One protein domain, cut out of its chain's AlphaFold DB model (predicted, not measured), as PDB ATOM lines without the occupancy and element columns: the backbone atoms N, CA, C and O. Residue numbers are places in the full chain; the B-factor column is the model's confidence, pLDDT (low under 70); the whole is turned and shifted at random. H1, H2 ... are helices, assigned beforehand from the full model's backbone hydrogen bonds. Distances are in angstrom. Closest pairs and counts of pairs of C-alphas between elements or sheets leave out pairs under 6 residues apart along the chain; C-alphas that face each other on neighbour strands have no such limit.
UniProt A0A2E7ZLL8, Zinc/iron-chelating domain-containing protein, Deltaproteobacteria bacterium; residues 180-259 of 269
ATOM      1  N   LYS A 180     123.204 135.043 109.825       91.56
ATOM      2  CA  LYS A 180     124.295 134.552 110.695       91.56
ATOM      3  C   LYS A 180     123.801 134.035 112.057       91.56
ATOM      4  O   LYS A 180     124.109 132.886 112.374       91.56
ATOM      5  N   PRO A 181     122.958 134.763 112.824       92.12
ATOM      6  CA  PRO A 181     122.487 134.276 114.126       92.12
ATOM      7  C   PRO A 181     121.650 132.989 114.031       92.12
ATOM      8  O   PRO A 181     121.661 132.146 114.934       92.12
ATOM      9  N   TRP A 182     120.921 132.808 112.924       94.25
ATOM     10  CA  TRP A 182     120.180 131.574 112.666       94.25
ATOM     11  C   TRP A 182     121.127 130.403 112.384       94.25
ATOM     12  O   TRP A 182     120.944 129.330 112.957       94.25
ATOM     13  N   LEU A 183     122.174 130.604 111.578       92.56
ATOM     14  CA  LEU A 183     123.180 129.572 111.308       92.56
ATOM     15  C   LEU A 183     123.944 129.163 112.572       92.56
ATOM     16  O   LEU A 183     124.130 127.970 112.805       92.56
ATOM     17  N   GLU A 184     124.309 130.121 113.425       90.81
ATOM     18  CA  GLU A 184     124.905 129.847 114.741       90.81
ATOM     19  C   GLU A 184     123.970 128.995 115.613       90.81
ATOM     20  O   GLU A 184     124.395 128.029 116.248       90.81
ATOM     21  N   THR A 185     122.671 129.306 115.597       92.06
ATOM     22  CA  THR A 185     121.651 128.525 116.312       92.06
ATOM     23  C   THR A 185     121.566 127.096 115.769       92.06
ATOM     24  O   THR A 185     121.560 126.142 116.547       92.06
ATOM     25  N   VAL A 186     121.563 126.920 114.442       92.38
ATOM     26  CA  VAL A 186     121.577 125.596 113.796       92.38
ATOM     27  C   VAL A 186     122.843 124.814 114.162       92.38
ATOM     28  O   VAL A 186     122.750 123.630 114.484       92.38
ATOM     29  N   ALA A 187     124.016 125.450 114.159       90.25
ATOM     30  CA  ALA A 187     125.276 124.810 114.531       90.25
ATOM     31  C   ALA A 187     125.257 124.304 115.985       90.25
ATOM     32  O   ALA A 187     125.627 123.157 116.242       90.25
ATOM     33  N   LYS A 188     124.744 125.106 116.925       90.19
ATOM     34  CA  LYS A 188     124.586 124.701 118.332       90.19
ATOM     35  C   LYS A 188     123.597 123.554 118.503       90.19
ATOM     36  O   LYS A 188     123.887 122.607 119.228       90.19
ATOM     37  N   LEU A 189     122.467 123.587 117.793       90.62
ATOM     38  CA  LEU A 189     121.500 122.485 117.798       90.62
ATOM     39  C   LEU A 189     122.117 121.162 117.328       90.62
ATOM     40  O   LEU A 189     121.805 120.108 117.879       90.62
ATOM     41  N   LYS A 190     123.017 121.208 116.337       89.06
ATOM     42  CA  LYS A 190     123.772 120.022 115.912       89.06
ATOM     43  C   LYS A 190     124.732 119.557 116.999       89.06
ATOM     44  O   LYS A 190     124.817 118.361 117.246       89.06
ATOM     45  N   ALA A 191     125.435 120.487 117.646       88.06
ATOM     46  CA  ALA A 191     126.406 120.168 118.689       88.06
ATOM     47  C   ALA A 191     125.768 119.466 119.902       88.06
ATOM     48  O   ALA A 191     126.402 118.599 120.499       88.06
ATOM     49  N   ILE A 192     124.512 119.787 120.231       86.81
ATOM     50  CA  ILE A 192     123.762 119.114 121.307       86.81
ATOM     51  C   ILE A 192     123.042 117.832 120.853       86.81
ATOM     52  O   ILE A 192     122.277 117.273 121.631       86.81
ATOM     53  N   ASN A 193     123.268 117.366 119.617       85.19
ATOM     54  CA  ASN A 193     122.593 116.209 119.017       85.19
ATOM     55  C   ASN A 193     121.064 116.266 119.157       85.19
ATOM     56  O   ASN A 193     120.434 115.273 119.520       85.19
ATOM     57  N   LEU A 194     120.465 117.431 118.874       85.62
ATOM     58  CA  LEU A 194     119.009 117.552 118.823       85.62
ATOM     59  C   LEU A 194     118.451 116.456 117.905       85.62
ATOM     60  O   LEU A 194     118.892 116.350 116.762       85.62
ATOM     61  N   ASP A 195     117.488 115.678 118.389       86.69
ATOM     62  CA  ASP A 195     116.846 114.558 117.689       86.69
ATOM     63  C   ASP A 195     115.319 114.569 117.885       86.69
ATOM     64  O   ASP A 195     114.764 115.474 118.515       86.69
ATOM     65  N   ASP A 196     114.627 113.552 117.371       82.19
ATOM     66  CA  ASP A 196     113.165 113.449 117.441       82.19
ATOM     67  C   ASP A 196     112.604 113.314 118.865       82.19
ATOM     68  O   ASP A 196     111.398 113.469 119.060       82.19
ATOM     69  N   THR A 197     113.425 113.068 119.887       86.19
ATOM     70  CA  THR A 197     112.954 113.082 121.281       86.19
ATOM     71  C   THR A 197     112.773 114.510 121.810       86.19
ATOM     72  O   THR A 197     111.998 114.740 122.740       86.19
ATOM     73  N   HIS A 198     113.379 115.505 121.154       89.75
ATOM     74  CA  HIS A 198     113.379 116.914 121.551       89.75
ATOM     75  C   HIS A 198     112.223 117.718 120.926       89.75
ATOM     76  O   HIS A 198     112.390 118.847 120.457       89.75
ATOM     77  N   GLN A 199     111.014 117.143 120.915       90.25
ATOM     78  CA  GLN A 199     109.839 117.715 120.239       90.25
ATOM     79  C   GLN A 199     109.506 119.145 120.686       90.25
ATOM     80  O   GLN A 199     109.068 119.971 119.881       90.25
ATOM     81  N   HIS A 200     109.737 119.464 121.963       92.25
ATOM     82  CA  HIS A 200     109.509 120.808 122.479       92.25
ATOM     83  C   HIS A 200     110.458 121.826 121.833       92.25
ATOM     84  O   HIS A 200     110.000 122.823 121.281       92.25
ATOM     85  N   GLN A 201     111.761 121.547 121.831       93.38
ATOM     86  CA  GLN A 201     112.795 122.405 121.255       93.38
ATOM     87  C   GLN A 201     112.601 122.579 119.745       93.38
ATOM     88  O   GLN A 201     112.681 123.700 119.243       93.38
ATOM     89  N   ILE A 202     112.268 121.494 119.034       93.50
ATOM     90  CA  ILE A 202     111.924 121.526 117.605       93.50
ATOM     91  C   ILE A 202     110.731 122.460 117.363       93.50
ATOM     92  O   ILE A 202     110.776 123.307 116.471       93.50
ATOM     93  N   SER A 203     109.685 122.363 118.189       95.06
ATOM     94  CA  SER A 203     108.498 123.221 118.077       95.06
ATOM     95  C   SER A 203     108.823 124.698 118.317       95.06
ATOM     96  O   SER A 203     108.330 125.559 117.588       95.06
ATOM     97  N   LEU A 204     109.673 125.005 119.305       95.69
ATOM     98  CA  LEU A 204     110.122 126.379 119.552       95.69
ATOM     99  C   LEU A 204     110.924 126.929 118.368       95.69
ATOM    100  O   LEU A 204     110.715 128.077 117.976       95.69
ATOM    101  N   PHE A 205     111.797 126.105 117.784       96.31
ATOM    102  CA  PHE A 205     112.597 126.475 116.620       96.31
ATOM    103  C   PHE A 205     111.715 126.763 115.400       96.31
ATOM    104  O   PHE A 205     111.841 127.826 114.797       96.31
ATOM    105  N   ILE A 206     110.762 125.880 115.077       97.06
ATOM    106  CA  ILE A 206     109.813 126.101 113.973       97.06
ATOM    107  C   ILE A 206     109.008 127.383 114.198       97.06
ATOM    108  O   ILE A 206     108.891 128.192 113.281       97.06
ATOM    109  N   MET A 207     108.486 127.597 115.406       97.56
ATOM    110  CA  MET A 207     107.701 128.790 115.721       97.56
ATOM    111  C   MET A 207     108.524 130.069 115.531       97.56
ATOM    112  O   MET A 207     108.116 130.952 114.784       97.56
ATOM    113  N   ALA A 208     109.690 130.173 116.172       97.44
ATOM    114  CA  ALA A 208     110.485 131.400 116.158       97.44
ATOM    115  C   ALA A 208     111.140 131.691 114.797       97.44
ATOM    116  O   ALA A 208     111.305 132.858 114.442       97.44
ATOM    117  N   CYS A 209     111.513 130.657 114.037       97.38
ATOM    118  CA  CYS A 209     112.228 130.818 112.772       97.38
ATOM    119  C   CYS A 209     111.317 130.778 111.537       97.38
ATOM    120  O   CYS A 209     111.602 131.462 110.557       97.38
ATOM    121  N   TYR A 210     110.247 129.984 111.534       98.12
ATOM    122  CA  TYR A 210     109.482 129.696 110.314       98.12
ATOM    123  C   TYR A 210     108.021 130.158 110.406       98.12
ATOM    124  O   TYR A 210     107.491 130.726 109.444       98.12
ATOM    125  N   ASP A 211     107.379 129.993 111.567       98.25
ATOM    126  CA  ASP A 211     106.000 130.430 111.813       98.25
ATOM    127  C   ASP A 211     105.908 131.746 112.594       98.25
ATOM    128  O   ASP A 211     105.402 131.826 113.717       98.25
ATOM    129  N   LEU A 212     106.405 132.809 111.959       97.25
ATOM    130  CA  LEU A 212     106.525 134.123 112.578       97.25
ATOM    131  C   LEU A 212     105.176 134.739 112.989       97.25
ATOM    132  O   LEU A 212     105.136 135.529 113.927       97.25
ATOM    133  N   ASP A 213     104.070 134.378 112.330       97.94
ATOM    134  CA  ASP A 213     102.737 134.841 112.740       97.94
ATOM    135  C   ASP A 213     102.304 134.184 114.065       97.94
ATOM    136  O   ASP A 213     101.798 134.866 114.959       97.94
ATOM    137  N   THR A 214     102.573 132.886 114.243       98.00
ATOM    138  CA  THR A 214     102.383 132.210 115.537       98.00
ATOM    139  C   THR A 214     103.340 132.762 116.594       98.00
ATOM    140  O   THR A 214     102.932 132.987 117.736       98.00
ATOM    141  N   PHE A 215     104.594 133.050 116.231       98.19
ATOM    142  CA  PHE A 215     105.546 133.667 117.155       98.19
ATOM    143  C   PHE A 215     105.125 135.078 117.583       98.19
ATOM    144  O   PHE A 215     105.195 135.400 118.767       98.19
ATOM    145  N   HIS A 216     104.620 135.904 116.662       97.75
ATOM    146  CA  HIS A 216     104.045 137.211 116.984       97.75
ATOM    147  C   HIS A 216     102.954 137.071 118.055       97.75
ATOM    148  O   HIS A 216     102.972 137.754 119.082       97.75
ATOM    149  N   ASP A 217     102.016 136.149 117.847       97.12
ATOM    150  CA  ASP A 217     100.953 135.878 118.810       97.12
ATOM    151  C   ASP A 217     101.502 135.383 120.148       97.12
ATOM    152  O   ASP A 217     101.065 135.845 121.203       97.12
ATOM    153  N   PHE A 218     102.509 134.515 120.132       96.56
ATOM    154  CA  PHE A 218     103.185 134.073 121.343       96.56
ATOM    155  C   PHE A 218     103.844 135.235 122.100       96.56
ATOM    156  O   PHE A 218     103.705 135.318 123.319       96.56
ATOM    157  N   VAL A 219     104.490 136.183 121.419       96.38
ATOM    158  CA  VAL A 219     105.108 137.359 122.051       96.38
ATOM    159  C   VAL A 219     104.054 138.273 122.686       96.38
ATOM    160  O   VAL A 219     104.204 138.670 123.843       96.38
ATOM    161  N   PHE A 220     102.976 138.586 121.962       95.94
ATOM    162  CA  PHE A 220     102.042 139.652 122.354       95.94
ATOM    163  C   PHE A 220     100.776 139.190 123.074       95.94
ATOM    164  O   PHE A 220     100.142 140.000 123.750       95.94
ATOM    165  N   LYS A 221     100.384 137.922 122.935       95.56
ATOM    166  CA  LYS A 221      99.184 137.357 123.574       95.56
ATOM    167  C   LYS A 221      99.510 136.479 124.785       95.56
ATOM    168  O   LYS A 221      98.593 136.049 125.478       95.56
ATOM    169  N   SER A 222     100.790 136.227 125.068       93.38
ATOM    170  CA  SER A 222     101.235 135.505 126.266       93.38
ATOM    171  C   SER A 222     101.854 136.437 127.319       93.38
ATOM    172  O   SER A 222     101.835 137.662 127.211       93.38
ATOM    173  N   SER A 223     102.435 135.852 128.370       90.25
ATOM    174  CA  SER A 223     103.214 136.572 129.379       90.25
ATOM    175  C   SER A 223     104.659 136.881 128.956       90.25
ATOM    176  O   SER A 223     105.415 137.358 129.796       90.25
ATOM    177  N   LEU A 224     105.087 136.556 127.729       91.69
ATOM    178  CA  LEU A 224     106.502 136.619 127.330       91.69
ATOM    179  C   LEU A 224     107.120 137.996 127.582       91.69
ATOM    180  O   LEU A 224     108.094 138.087 128.320       91.69
ATOM    181  N   LEU A 225     106.514 139.076 127.083       91.31
ATOM    182  CA  LEU A 225     107.046 140.431 127.288       91.31
ATOM    183  C   LEU A 225     107.086 140.863 128.763       91.31
ATOM    184  O   LEU A 225     107.860 141.741 129.119       91.31
ATOM    185  N   LYS A 226     106.289 140.237 129.639       89.06
ATOM    186  CA  LYS A 226     106.346 140.485 131.090       89.06
ATOM    187  C   LYS A 226     107.499 139.744 131.767       89.06
ATOM    188  O   LYS A 226     107.887 140.116 132.869       89.06
ATOM    189  N   LYS A 227     108.017 138.682 131.147       89.50
ATOM    190  CA  LYS A 227     109.093 137.841 131.689       89.50
ATOM    191  C   LYS A 227     110.487 138.330 131.309       89.50
ATOM    192  O   LYS A 227     111.437 137.904 131.948       89.50
ATOM    193  N   PHE A 228     110.613 139.211 130.321       89.62
ATOM    194  CA  PHE A 228     111.896 139.726 129.848       89.62
ATOM    195  C   PHE A 228     111.980 141.245 129.999       89.62
ATOM    196  O   PHE A 228     110.966 141.943 129.941       89.62
ATOM    197  N   LYS A 229     113.201 141.760 130.153       87.38
ATOM    198  CA  LYS A 229     113.500 143.195 130.118       87.38
ATOM    199  C   LYS A 229     113.433 143.707 128.678       87.38
ATOM    200  O   LYS A 229     114.456 143.899 128.030       87.38
ATOM    201  N   VAL A 230     112.216 143.889 128.173       88.62
ATOM    202  CA  VAL A 230     111.942 144.483 126.860       88.62
ATOM    203  C   VAL A 230     111.326 145.857 127.089       88.62
ATOM    204  O   VAL A 230     110.244 145.967 127.671       88.62
ATOM    205  N   ASP A 231     112.019 146.912 126.666       89.19
ATOM    206  CA  ASP A 231     111.494 148.270 126.784       89.19
ATOM    207  C   ASP A 231     110.323 148.523 125.809       89.19
ATOM    208  O   ASP A 231     110.019 147.738 124.904       89.19
ATOM    209  N   LYS A 232     109.620 149.643 126.013       90.00
ATOM    210  CA  LYS A 232     108.452 150.005 125.196       90.00
ATOM    211  C   LYS A 232     108.813 150.275 123.734       90.00
ATOM    212  O   LYS A 232     107.959 150.076 122.868       90.00
ATOM    213  N   GLU A 233     110.028 150.739 123.458       92.38
ATOM    214  CA  GLU A 233     110.482 151.059 122.107       92.38
ATOM    215  C   GLU A 233     110.707 149.771 121.312       92.38
ATOM    216  O   GLU A 233     110.100 149.588 120.253       92.38
ATOM    217  N   MET A 234     111.462 148.826 121.871       91.94
ATOM    218  CA  MET A 234     111.669 147.493 121.318       91.94
ATOM    219  C   MET A 234     110.338 146.756 121.145       91.94
ATOM    220  O   MET A 234     110.071 146.242 120.060       91.94
ATOM    221  N   ALA A 235     109.463 146.761 122.157       93.50
ATOM    222  CA  ALA A 235     108.151 146.116 122.064       93.50
ATOM    223  C   ALA A 235     107.282 146.710 120.940       93.50
ATOM    224  O   ALA A 235     106.616 145.976 120.213       93.50
ATOM    225  N   SER A 236     107.291 148.036 120.772       94.44
ATOM    226  CA  SER A 236     106.589 148.717 119.673       94.44
ATOM    227  C   SER A 236     107.191 148.366 118.310       94.44
ATOM    228  O   SER A 236     106.462 148.148 117.342       94.44
ATOM    229  N   SER A 237     108.520 148.277 118.252       95.62
ATOM    230  CA  SER A 237     109.300 147.975 117.057       95.62
ATOM    231  C   SER A 237     109.016 146.559 116.540       95.62
ATOM    232  O   SER A 237     108.544 146.405 115.414       95.62
ATOM    233  N   ILE A 238     109.164 145.529 117.383       96.25
ATOM    234  CA  ILE A 238     108.916 144.126 116.995       96.25
ATOM    235  C   ILE A 238     107.427 143.825 116.746       96.25
ATOM    236  O   ILE A 238     107.093 142.816 116.139       96.25
ATOM    237  N   LYS A 239     106.509 144.698 117.187       95.81
ATOM    238  CA  LYS A 239     105.072 144.577 116.882       95.81
ATOM    239  C   LYS A 239     104.732 144.984 115.450       95.81
ATOM    240  O   LYS A 239     103.737 144.524 114.902       95.81
ATOM    241  N   LYS A 240     105.493 145.919 114.880       94.25
ATOM    242  CA  LYS A 240     105.187 146.548 113.584       94.25
ATOM    243  C   LYS A 240     106.102 146.075 112.461       94.25
ATOM    244  O   LYS A 240     105.750 146.229 111.297       94.25
ATOM    245  N   ASP A 241     107.262 145.534 112.811       96.50
ATOM    246  CA  ASP A 241     108.309 145.148 111.877       96.50
ATOM    247  C   ASP A 241     108.611 143.653 112.023       96.50
ATOM    248  O   ASP A 241     109.151 143.199 113.036       96.50
ATOM    249  N   HIS A 242     108.239 142.880 111.003       95.31
ATOM    250  CA  HIS A 242     108.443 141.436 110.999       95.31
ATOM    251  C   HIS A 242     109.921 141.038 110.892       95.31
ATOM    252  O   HIS A 242     110.286 139.990 111.414       95.31
ATOM    253  N   GLU A 243     110.788 141.838 110.259       96.06
ATOM    254  CA  GLU A 243     112.220 141.515 110.225       96.06
ATOM    255  C   GLU A 243     112.816 141.659 111.633       96.06
ATOM    256  O   GLU A 243     113.520 140.765 112.106       96.06
ATOM    257  N   LYS A 244     112.430 142.710 112.368       96.62
ATOM    258  CA  LYS A 244     112.828 142.871 113.777       96.62
ATOM    259  C   LYS A 244     112.211 141.820 114.693       96.62
ATOM    260  O   LYS A 244     112.868 141.367 115.628       96.62
ATOM    261  N   LEU A 245     110.969 141.405 114.436       97.69
ATOM    262  CA  LEU A 245     110.353 140.297 115.163       97.69
ATOM    263  C   LEU A 245     111.111 138.985 114.941       97.69
ATOM    264  O   LEU A 245     111.314 138.241 115.894       97.69
ATOM    265  N   LEU A 246     111.549 138.710 113.710       97.81
ATOM    266  CA  LEU A 246     112.342 137.525 113.390       97.81
ATOM    267  C   LEU A 246     113.696 137.549 114.111       97.81
ATOM    268  O   LEU A 246     114.080 136.557 114.728       97.81
ATOM    269  N   GLN A 247     114.392 138.690 114.098       95.75
ATOM    270  CA  GLN A 247     115.635 138.867 114.857       95.75
ATOM    271  C   GLN A 247     115.417 138.630 116.356       95.75
ATOM    272  O   GLN A 247     116.165 137.879 116.982       95.75
ATOM    273  N   PHE A 248     114.356 139.210 116.926       96.06
ATOM    274  CA  PHE A 248     113.969 138.962 118.313       96.06
ATOM    275  C   PHE A 248     113.658 137.481 118.567       96.06
ATOM    276  O   PHE A 248     114.049 136.949 119.601       96.06
ATOM    277  N   GLY A 249     113.006 136.802 117.621       96.56
ATOM    278  CA  GLY A 249     112.720 135.372 117.688       96.56
ATOM    279  C   GLY A 249     113.972 134.518 117.782       96.56
ATOM    280  O   GLY A 249     114.034 133.641 118.639       96.56
ATOM    281  N   ILE A 250     114.997 134.818 116.982       95.31
ATOM    282  CA  ILE A 250     116.278 134.103 117.039       95.31
ATOM    283  C   ILE A 250     116.982 134.349 118.383       95.31
ATOM    284  O   ILE A 250     117.445 133.396 119.007       95.31
ATOM    285  N   LEU A 251     117.002 135.591 118.885       93.50
ATOM    286  CA  LEU A 251     117.575 135.905 120.203       93.50
ATOM    287  C   LEU A 251     116.828 135.197 121.341       93.50
ATOM    288  O   LEU A 251     117.440 134.634 122.248       93.50
ATOM    289  N   TRP A 252     115.496 135.205 121.288       95.56
ATOM    290  CA  TRP A 252     114.654 134.504 122.252       95.56
ATOM    291  C   TRP A 252     114.889 132.998 122.213       95.56
ATOM    292  O   TRP A 252     114.944 132.362 123.263       95.56
ATOM    293  N   LEU A 253     115.081 132.435 121.024       94.81
ATOM    294  CA  LEU A 253     115.350 131.020 120.847       94.81
ATOM    295  C   LEU A 253     116.713 130.620 121.424       94.81
ATOM    296  O   LEU A 253     116.806 129.590 122.087       94.81
ATOM    297  N   GLN A 254     117.745 131.451 121.248       92.56
ATOM    298  CA  GLN A 254     119.051 131.235 121.880       92.56
ATOM    299  C   GLN A 254     118.938 131.181 123.411       92.56
ATOM    300  O   GLN A 254     119.485 130.272 124.037       92.56
ATOM    301  N   PHE A 255     118.155 132.083 124.010       93.00
ATOM    302  CA  PHE A 255     117.870 132.039 125.445       93.00
ATOM    303  C   PHE A 255     117.071 130.789 125.832       93.00
ATOM    304  O   PHE A 255     117.431 130.084 126.770       93.00
ATOM    305  N   ALA A 256     115.988 130.494 125.112       92.12
ATOM    306  CA  ALA A 256     115.073 129.409 125.453       92.12
ATOM    307  C   ALA A 256     115.715 128.019 125.336       92.12
ATOM    308  O   ALA A 256     115.334 127.116 126.079       92.12
ATOM    309  N   LEU A 257     116.660 127.842 124.408       91.38
ATOM    310  CA  LEU A 257     117.304 126.555 124.151       91.38
ATOM    311  C   LEU A 257     118.654 126.395 124.853       91.38
ATOM    312  O   LEU A 257     118.994 125.277 125.230       91.38
ATOM    313  N   PHE A 258     119.414 127.479 125.028       91.12
ATOM    314  CA  PHE A 258     120.794 127.412 125.527       91.12
ATOM    315  C   PHE A 258     121.036 128.240 126.797       91.12
ATOM    316  O   PHE A 258     122.098 128.128 127.395       91.12
ATOM    317  N   GLY A 259     120.077 129.066 127.230       89.88
ATOM    318  CA  GLY A 259     120.271 129.991 128.353       89.88
ATOM    319  C   GLY A 259     121.223 131.150 128.038       89.88
ATOM    320  O   GLY A 259     121.748 131.782 128.952       89.88
TER     321      GLY A 259
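This is residues 180 to 259 of the 269 residues of the protein "Zinc/iron-chelating domain-containing protein" of Deltaproteobacteria bacterium (UniProt A0A2E7ZLL8). One long helix, H6, runs through the middle, with H2 packed alongside it and H1 beside its later part, while H3 crosses its first half and H5 makes a corner at its beginning. The short H4 lies near H3 and H5 at that same end of the body. The 80 printed residues, with six named helices from H1 to H6 in chain order and no named strand, are all helix in class. The whole is compact, with a radius of gyration of the C-alphas of 12.7 A, and spans 37 by 24 by 21 A.

H1, residues 180 to 191, begins at C-alpha 180 (124.295, 134.552, 110.695) and is 16.6 A long. H2, residues 199 to 209, measures 15.3 A, and H3, residues 212 to 221, 13.6 A. H4 is residues 224 to 227 and H5 residues 232 to 240. H6, residues 242 to 258, measures 23.7 A and ends at C-alpha 258 (120.794, 127.412, 125.527).

H6 is the hub, touching four helices. H1 touches it with residues 181 to 185 alone, closest at the C-alphas of Trp 182 and Ile 250, 6.4 A, at a shallow tilt of 25 degrees, the same way. H2 touches H6, closest C-alphas Ala 208 and Gly 249 at 4.8 A, at a shallow tilt of 26 degrees, opposite ways. H3 touches H6, C-alphas Leu 212 and Leu 246 closest at 6.8 A, about perpendicular at 77 degrees. H5 and H6 touch only at the corner, C-alphas Ile 238 and Leu 245 closest at 4.5 A. H4 is close to H3 but not clearly touching, its closest C-alphas Val 219 and Leu 225 at 6.4 A. Every O i to N i+4 pair is within hydrogen-bond range in H1, H2, H3, H5 and H6; H4 is too short for one.

The C-alphas of Thr 197 and Glu 233, the two farthest apart, are 38.1 A from each other. The printed part has no cut, no link is long, and no printed residue is under 70 in pLDDT.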